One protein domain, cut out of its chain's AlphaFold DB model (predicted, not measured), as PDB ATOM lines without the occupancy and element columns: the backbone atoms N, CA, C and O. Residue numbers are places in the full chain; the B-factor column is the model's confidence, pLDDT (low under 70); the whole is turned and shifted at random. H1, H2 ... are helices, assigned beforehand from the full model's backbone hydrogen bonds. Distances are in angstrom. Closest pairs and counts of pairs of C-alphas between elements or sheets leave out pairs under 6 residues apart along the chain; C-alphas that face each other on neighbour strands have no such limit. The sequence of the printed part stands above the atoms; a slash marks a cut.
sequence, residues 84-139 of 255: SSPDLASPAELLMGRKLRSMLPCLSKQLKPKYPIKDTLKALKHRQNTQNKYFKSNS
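This is residues 84 to 139 of the 255 residues of the protein "Integrase catalytic domain-containing protein" of Araneus ventricosus (UniProt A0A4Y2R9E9). One long helix, H3, reaches out as an arm from a loose head of loops and two short helices, H1 and H2. H1 lies near the beginning of H3, H2 lies at the end of the head away from the arm, and residues 128 to 139 stick out free. The printed part has 56 residues with three named helices, in the order H1, H2, H3, and no named strand; the class is all helix. The whole is loose, with a radius of gyration of the C-alphas of 14.5 A, and spans 48 by 24 by 14 A.

The printed part begins at Ser 84, with its C-alpha at (45.656, 46.875, 46.975). H1 is residues 91 to 96, 8.5 A from first to last C-alpha, and begins at C-alpha 91 at (45.917, 44.957, 40.021). H2 is residues 108 to 111, 5.4 A long. H3 is residues 118 to 137, 28.6 A long, and ends at C-alpha 137 at (33.992, 70.721, 37.772).

H1 and H2 are apart, with 11 residues between them. H2 and H3 are apart too. H1 and H3 are close but not clearly touching; their closest C-alphas, those of Leu 94 and Thr 120, are 7.7 A apart. Their lines stand at a steep tilt of 44 degrees, and they run opposite ways. In H1 and H3 every O i to N i+4 pair is within hydrogen-bond range; H2 is too short for such a pair, and its one O i to N i+3 pair is within range.

The two C-alphas farthest apart, those of Ser 108 and Ser 139, are 49.1 A apart. Without residues 128 to 139, of which 128 to 137 belong to H3, the body spans 31 by 20 by 14 A. The printed part has no cut. The link from H1 to H2 is long; that from H2 to H3, 6 residues, is short. The mean pLDDT of the printed part is 83.9; residue 116 and residues 135 to 139 are under 70.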
ATOM      1  N   SER A  84      46.986  46.264  47.050       84.88
ATOM      2  CA  SER A  84      45.656  46.875  46.975       84.88
ATOM      3  C   SER A  84      45.737  48.396  47.152       84.88
ATOM      4  O   SER A  84      46.593  48.921  47.863       84.88
ATOM      5  N   SER A  85      44.827  49.117  46.502       81.75
ATOM      6  CA  SER A  85      44.593  50.542  46.752       81.75
ATOM      7  C   SER A  85      43.547  50.681  47.872       81.75
ATOM      8  O   SER A  85      42.721  49.782  48.011       81.75
ATOM      9  N   PRO A  86      43.515  51.782  48.649       79.38
ATOM     10  CA  PRO A  86      42.501  51.964  49.696       79.38
ATOM     11  C   PRO A  86      41.063  51.781  49.189       79.38
ATOM     12  O   PRO A  86      40.239  51.166  49.856       79.38
ATOM     13  N   ASP A  87      40.802  52.238  47.962       80.75
ATOM     14  CA  ASP A  87      39.461  52.246  47.373       80.75
ATOM     15  C   ASP A  87      39.213  51.087  46.392       80.75
ATOM     16  O   ASP A  87      38.133  50.994  45.804       80.75
ATOM     17  N   LEU A  88      40.223  50.255  46.104       85.06
ATOM     18  CA  LEU A  88      40.133  49.259  45.033       85.06
ATOM     19  C   LEU A  88      41.035  48.044  45.276       85.06
ATOM     20  O   LEU A  88      42.158  48.170  45.765       85.06
ATOM     21  N   ALA A  89      40.564  46.870  44.850       88.69
ATOM     22  CA  ALA A  89      41.348  45.638  44.852       88.69
ATOM     23  C   ALA A  89      42.688  45.795  44.106       88.69
ATOM     24  O   ALA A  89      42.875  46.711  43.299       88.69
ATOM     25  N   SER A  90      43.633  44.901  44.391       90.88
ATOM     26  CA  SER A  90      44.958  44.943  43.763       90.88
ATOM     27  C   SER A  90      44.884  44.722  42.245       90.88
ATOM     28  O   SER A  90      43.946  44.078  41.764       90.88
ATOM     29  N   PRO A  91      45.872  45.199  41.463       91.06
ATOM     30  CA  PRO A  91      45.917  44.957  40.021       91.06
ATOM     31  C   PRO A  91      45.764  43.477  39.637       91.06
ATOM     32  O   PRO A  91      45.043  43.156  38.695       91.06
ATOM     33  N   ALA A  92      46.400  42.569  40.383       91.44
ATOM     34  CA  ALA A  92      46.287  41.133  40.152       91.44
ATOM     35  C   ALA A  92      44.881  40.595  40.455       91.44
ATOM     36  O   ALA A  92      44.380  39.769  39.699       91.44
ATOM     37  N   GLU A  93      44.227  41.074  41.517       90.00
ATOM     38  CA  GLU A  93      42.849  40.681  41.836       90.00
ATOM     39  C   GLU A  93      41.855  41.185  40.789       90.00
ATOM     40  O   GLU A  93      40.949  40.445  40.415       90.00
ATOM     41  N   LEU A  94      42.030  42.410  40.291       88.81
ATOM     42  CA  LEU A  94      41.183  42.967  39.235       88.81
ATOM     43  C   LEU A  94      41.338  42.200  37.919       88.81
ATOM     44  O   LEU A  94      40.355  42.001  37.213       88.81
ATOM     45  N   LEU A  95      42.559  41.766  37.602       88.75
ATOM     46  CA  LEU A  95      42.857  41.052  36.364       88.75
ATOM     47  C   LEU A  95      42.495  39.560  36.431       88.75
ATOM     48  O   LEU A  95      42.018  39.002  35.453       88.75
ATOM     49  N   MET A  96      42.754  38.899  37.564       87.75
ATOM     50  CA  MET A  96      42.679  37.434  37.696       87.75
ATOM     51  C   MET A  96      41.558  36.948  38.626       87.75
ATOM     52  O   MET A  96      41.400  35.743  38.810       87.75
ATOM     53  N   GLY A  97      40.817  37.851  39.273       88.31
ATOM     54  CA  GLY A  97      39.730  37.512  40.199       88.31
ATOM     55  C   GLY A  97      40.176  36.841  41.505       88.31
ATOM     56  O   GLY A  97      39.333  36.354  42.257       88.31
ATOM     57  N   ARG A  98      41.483  36.780  41.790       89.75
ATOM     58  CA  ARG A  98      42.071  36.093  42.954       89.75
ATOM     59  C   ARG A  98      43.316  36.803  43.468       89.75
ATOM     60  O   ARG A  98      43.985  37.500  42.707       89.75
ATOM     61  N   LYS A  99      43.690  36.548  44.726       89.94
ATOM     62  CA  LYS A  99      45.011  36.947  45.230       89.94
ATOM     63  C   LYS A  99      46.094  36.008  44.703       89.94
ATOM     64  O   LYS A  99      45.878  34.804  44.538       89.94
ATOM     65  N   LEU A 100      47.273  36.566  44.448       92.00
ATOM     66  CA  LEU A 100      48.477  35.789  44.164       92.00
ATOM     67  C   LEU A 100      49.191  35.462  45.474       92.00
ATOM     68  O   LEU A 100      49.199  36.274  46.398       92.00
ATOM     69  N   ARG A 101      49.803  34.277  45.537       92.38
ATOM     70  CA  ARG A 101      50.648  33.888  46.667       92.38
ATOM     71  C   ARG A 101      51.919  34.737  46.647       92.38
ATOM     72  O   ARG A 101      52.563  34.837  45.604       92.38
ATOM     73  N   SER A 102      52.269  35.317  47.787       90.06
ATOM     74  CA  SER A 102      53.513  36.058  47.996       90.06
ATOM     75  C   SER A 102      54.280  35.484  49.187       90.06
ATOM     76  O   SER A 102      53.884  34.459  49.743       90.06
ATOM     77  N   MET A 103      55.379  36.138  49.566       87.19
ATOM     78  CA  MET A 103      56.140  35.805  50.775       87.19
ATOM     79  C   MET A 103      55.366  36.118  52.066       87.19
ATOM     80  O   MET A 103      55.740  35.648  53.136       87.19
ATOM     81  N   LEU A 104      54.286  36.903  51.976       87.38
ATOM     82  CA  LEU A 104      53.414  37.172  53.112       87.38
ATOM     83  C   LEU A 104      52.374  36.051  53.251       87.38
ATOM     84  O   LEU A 104      51.772  35.640  52.250       87.38
ATOM     85  N   PRO A 105      52.112  35.574  54.481       87.88
ATOM     86  CA  PRO A 105      51.101  34.556  54.711       87.88
ATOM     87  C   PRO A 105      49.720  35.073  54.290       87.88
ATOM     88  O   PRO A 105      49.332  36.204  54.585       87.88
ATOM     89  N   CYS A 106      48.959  34.232  53.590       86.06
ATOM     90  CA  CYS A 106      47.590  34.530  53.181       86.06
ATOM     91  C   CYS A 106      46.700  33.294  53.326       86.06
ATOM     92  O   CYS A 106      47.169  32.156  53.268       86.06
ATOM     93  N   LEU A 107      45.395  33.513  53.508       89.94
ATOM     94  CA  LEU A 107      44.439  32.412  53.615       89.94
ATOM     95  C   LEU A 107      44.311  31.697  52.267       89.94
ATOM     96  O   LEU A 107      44.074  32.332  51.239       89.94
ATOM     97  N   SER A 108      44.320  30.364  52.286       89.25
ATOM     98  CA  SER A 108      44.123  29.526  51.092       89.25
ATOM     99  C   SER A 108      42.828  29.860  50.337       89.25
ATOM    100  O   SER A 108      42.800  29.873  49.106       89.25
ATOM    101  N   LYS A 109      41.764  30.240  51.058       89.38
ATOM    102  CA  LYS A 109      40.489  30.699  50.479       89.38
ATOM    103  C   LYS A 109      40.634  31.954  49.604       89.38
ATOM    104  O   LYS A 109      39.842  32.136  48.687       89.38
ATOM    105  N   GLN A 110      41.618  32.817  49.864       87.19
ATOM    106  CA  GLN A 110      41.851  34.046  49.092       87.19
ATOM    107  C   GLN A 110      42.586  33.793  47.765       87.19
ATOM    108  O   GLN A 110      42.523  34.634  46.869       87.19
ATOM    109  N   LEU A 111      43.259  32.644  47.636       90.25
ATOM    110  CA  LEU A 111      43.941  32.226  46.409       90.25
ATOM    111  C   LEU A 111      42.971  31.671  45.361       90.25
ATOM    112  O   LEU A 111      43.316  31.607  44.182       90.25
ATOM    113  N   LYS A 112      41.765  31.269  45.781       90.12
ATOM    114  CA  LYS A 112      40.704  30.819  44.879       90.12
ATOM    115  C   LYS A 112      40.045  32.027  44.202       90.12
ATOM    116  O   LYS A 112      39.860  33.056  44.861       90.12
ATOM    117  N   PRO A 113      39.683  31.922  42.914       87.75
ATOM    118  CA  PRO A 113      38.996  33.001  42.228       87.75
ATOM    119  C   PRO A 113      37.612  33.246  42.825       87.75
ATOM    120  O   PRO A 113      36.902  32.314  43.204       87.75
ATOM    121  N   LYS A 114      37.244  34.523  42.931       82.12
ATOM    122  CA  LYS A 114      35.950  34.973  43.436       82.12
ATOM    123  C   LYS A 114      35.128  35.517  42.280       82.12
ATOM    124  O   LYS A 114      35.465  36.553  41.715       82.12
ATOM    125  N   TYR A 115      34.015  34.854  41.988       77.38
ATOM    126  CA  TYR A 115      33.015  35.320  41.032       77.38
ATOM    127  C   TYR A 115      31.625  35.274  41.683       77.38
ATOM    128  O   TYR A 115      31.365  34.357  42.463       77.38
ATOM    129  N   PRO A 116      30.724  36.227  41.386       65.12
ATOM    130  CA  PRO A 116      30.904  37.398  40.526       65.12
ATOM    131  C   PRO A 116      31.581  38.565  41.267       65.12
ATOM    132  O   PRO A 116      31.308  38.815  42.439       65.12
ATOM    133  N   ILE A 117      32.411  39.348  40.573       74.88
ATOM    134  CA  ILE A 117      33.208  40.431  41.184       74.88
ATOM    135  C   ILE A 117      32.392  41.728  41.403       74.88
ATOM    136  O   ILE A 117      32.891  42.840  41.219       74.88
ATOM    137  N   LYS A 118      31.110  41.598  41.783       78.62
ATOM    138  CA  LYS A 118      30.121  42.695  41.833       78.62
ATOM    139  C   LYS A 118      30.590  43.874  42.683       78.62
ATOM    140  O   LYS A 118      30.426  45.019  42.270       78.62
ATOM    141  N   ASP A 119      31.202  43.611  43.832       81.69
ATOM    142  CA  ASP A 119      31.621  44.672  44.751       81.69
ATOM    143  C   ASP A 119      32.807  45.471  44.205       81.69
ATOM    144  O   ASP A 119      32.822  46.698  44.307       81.69
ATOM    145  N   THR A 120      33.750  44.814  43.521       81.25
ATOM    146  CA  THR A 120      34.852  45.530  42.859       81.25
ATOM    147  C   THR A 120      34.355  46.385  41.701       81.25
ATOM    148  O   THR A 120      34.820  47.509  41.541       81.25
ATOM    149  N   LEU A 121      33.366  45.907  40.933       84.62
ATOM    150  CA  LEU A 121      32.767  46.675  39.842       84.62
ATOM    151  C   LEU A 121      32.028  47.904  40.377       84.62
ATOM    152  O   LEU A 121      32.145  48.988  39.806       84.62
ATOM    153  N   LYS A 122      31.312  47.766  41.503       87.44
ATOM    154  CA  LYS A 122      30.681  48.898  42.196       87.44
ATOM    155  C   LYS A 122      31.723  49.915  42.664       87.44
ATOM    156  O   LYS A 122      31.563  51.099  42.375       87.44
ATOM    157  N   ALA A 123      32.791  49.468  43.324       86.50
ATOM    158  CA  ALA A 123      33.874  50.336  43.786       86.50
ATOM    159  C   ALA A 123      34.572  51.055  42.617       86.50
ATOM    160  O   ALA A 123      34.789  52.266  42.659       86.50
ATOM    161  N   LEU A 124      34.837  50.336  41.522       87.19
ATOM    162  CA  LEU A 124      35.437  50.879  40.305       87.19
ATOM    163  C   LEU A 124      34.533  51.931  39.650       87.19
ATOM    164  O   LEU A 124      35.001  53.025  39.333       87.19
ATOM    165  N   LYS A 125      33.231  51.651  39.520       90.06
ATOM    166  CA  LYS A 125      32.247  52.608  38.994       90.06
ATOM    167  C   LYS A 125      32.116  53.836  39.893       90.06
ATOM    168  O   LYS A 125      32.067  54.959  39.394       90.06
ATOM    169  N   HIS A 126      32.107  53.651  41.213       89.19
ATOM    170  CA  HIS A 126      32.083  54.755  42.171       89.19
ATOM    171  C   HIS A 126      33.321  55.650  42.015       89.19
ATOM    172  O   HIS A 126      33.185  56.860  41.844       89.19
ATOM    173  N   ARG A 127      34.521  55.061  41.953       87.19
ATOM    174  CA  ARG A 127      35.777  55.787  41.720       87.19
ATOM    175  C   ARG A 127      35.772  56.552  40.397       87.19
ATOM    176  O   ARG A 127      36.161  57.720  40.373       87.19
ATOM    177  N   GLN A 128      35.306  55.929  39.313       88.31
ATOM    178  CA  GLN A 128      35.162  56.589  38.011       88.31
ATOM    179  C   GLN A 128      34.199  57.778  38.083       88.31
ATOM    180  O   GLN A 128      34.506  58.848  37.564       88.31
ATOM    181  N   ASN A 129      33.060  57.634  38.764       88.88
ATOM    182  CA  ASN A 129      32.093  58.716  38.943       88.88
ATOM    183  C   ASN A 129      32.672  59.877  39.758       88.88
ATOM    184  O   ASN A 129      32.532  61.034  39.360       88.88
ATOM    185  N   THR A 130      33.364  59.575  40.853       86.94
ATOM    186  CA  THR A 130      34.052  60.566  41.686       86.94
ATOM    187  C   THR A 130      35.112  61.313  40.874       86.94
ATOM    188  O   THR A 130      35.113  62.544  40.843       86.94
ATOM    189  N   GLN A 131      35.944  60.595  40.112       83.06
ATOM    190  CA  GLN A 131      36.928  61.204  39.213       83.06
ATOM    191  C   GLN A 131      36.266  62.064  38.126       83.06
ATOM    192  O   GLN A 131      36.719  63.177  37.859       83.06
ATOM    193  N   ASN A 132      35.161  61.594  37.541       83.88
ATOM    194  CA  ASN A 132      34.386  62.343  36.555       83.88
ATOM    195  C   ASN A 132      33.775  63.617  37.143       83.88
ATOM    196  O   ASN A 132      33.724  64.628  36.446       83.88
ATOM    197  N   LYS A 133      33.340  63.609  38.408       82.94
ATOM    198  CA  LYS A 133      32.823  64.802  39.095       82.94
ATOM    199  C   LYS A 133      33.909  65.869  39.228       82.94
ATOM    200  O   LYS A 133      33.689  67.009  38.822       82.94
ATOM    201  N   TYR A 134      35.098  65.490  39.701       74.38
ATOM    202  CA  TYR A 134      36.244  66.405  39.763       74.38
ATOM    203  C   TYR A 134      36.671  66.893  38.373       74.38
ATOM    204  O   TYR A 134      36.975  68.071  38.201       74.38
ATOM    205  N   PHE A 135      36.642  66.018  37.362       68.94
ATOM    206  CA  PHE A 135      36.988  66.389  35.992       68.94
ATOM    207  C   PHE A 135      35.979  67.374  35.378       68.94
ATOM    208  O   PHE A 135      36.391  68.332  34.731       68.94
ATOM    209  N   LYS A 136      34.672  67.159  35.583       67.31
ATOM    210  CA  LYS A 136      33.591  68.015  35.056       67.31
ATOM    211  C   LYS A 136      33.474  69.363  35.772       67.31
ATOM    212  O   LYS A 136      32.957  70.298  35.173       67.31
ATOM    213  N   SER A 137      33.945  69.459  37.018       59.97
ATOM    214  CA  SER A 137      33.992  70.721  37.772       59.97
ATOM    215  C   SER A 137      34.934  71.749  37.129       59.97
ATOM    216  O   SER A 137      34.680  72.949  37.168       59.97
ATOM    217  N   ASN A 138      35.993  71.287  36.454       59.12
ATOM    218  CA  ASN A 138      36.808  72.157  35.614       59.12
ATOM    219  C   ASN A 138      36.072  72.424  34.296       59.12
ATOM    220  O   ASN A 138      35.765  71.494  33.549       59.12
ATOM    221  N   SER A 139      35.797  73.699  34.008       57.78
ATOM    222  CA  SER A 139      35.060  74.136  32.822       57.78
ATOM    223  C   SER A 139      35.651  73.531  31.541       57.78
ATOM    224  O   SER A 139      36.782  73.808  31.135       57.78
TER     225      SER A 139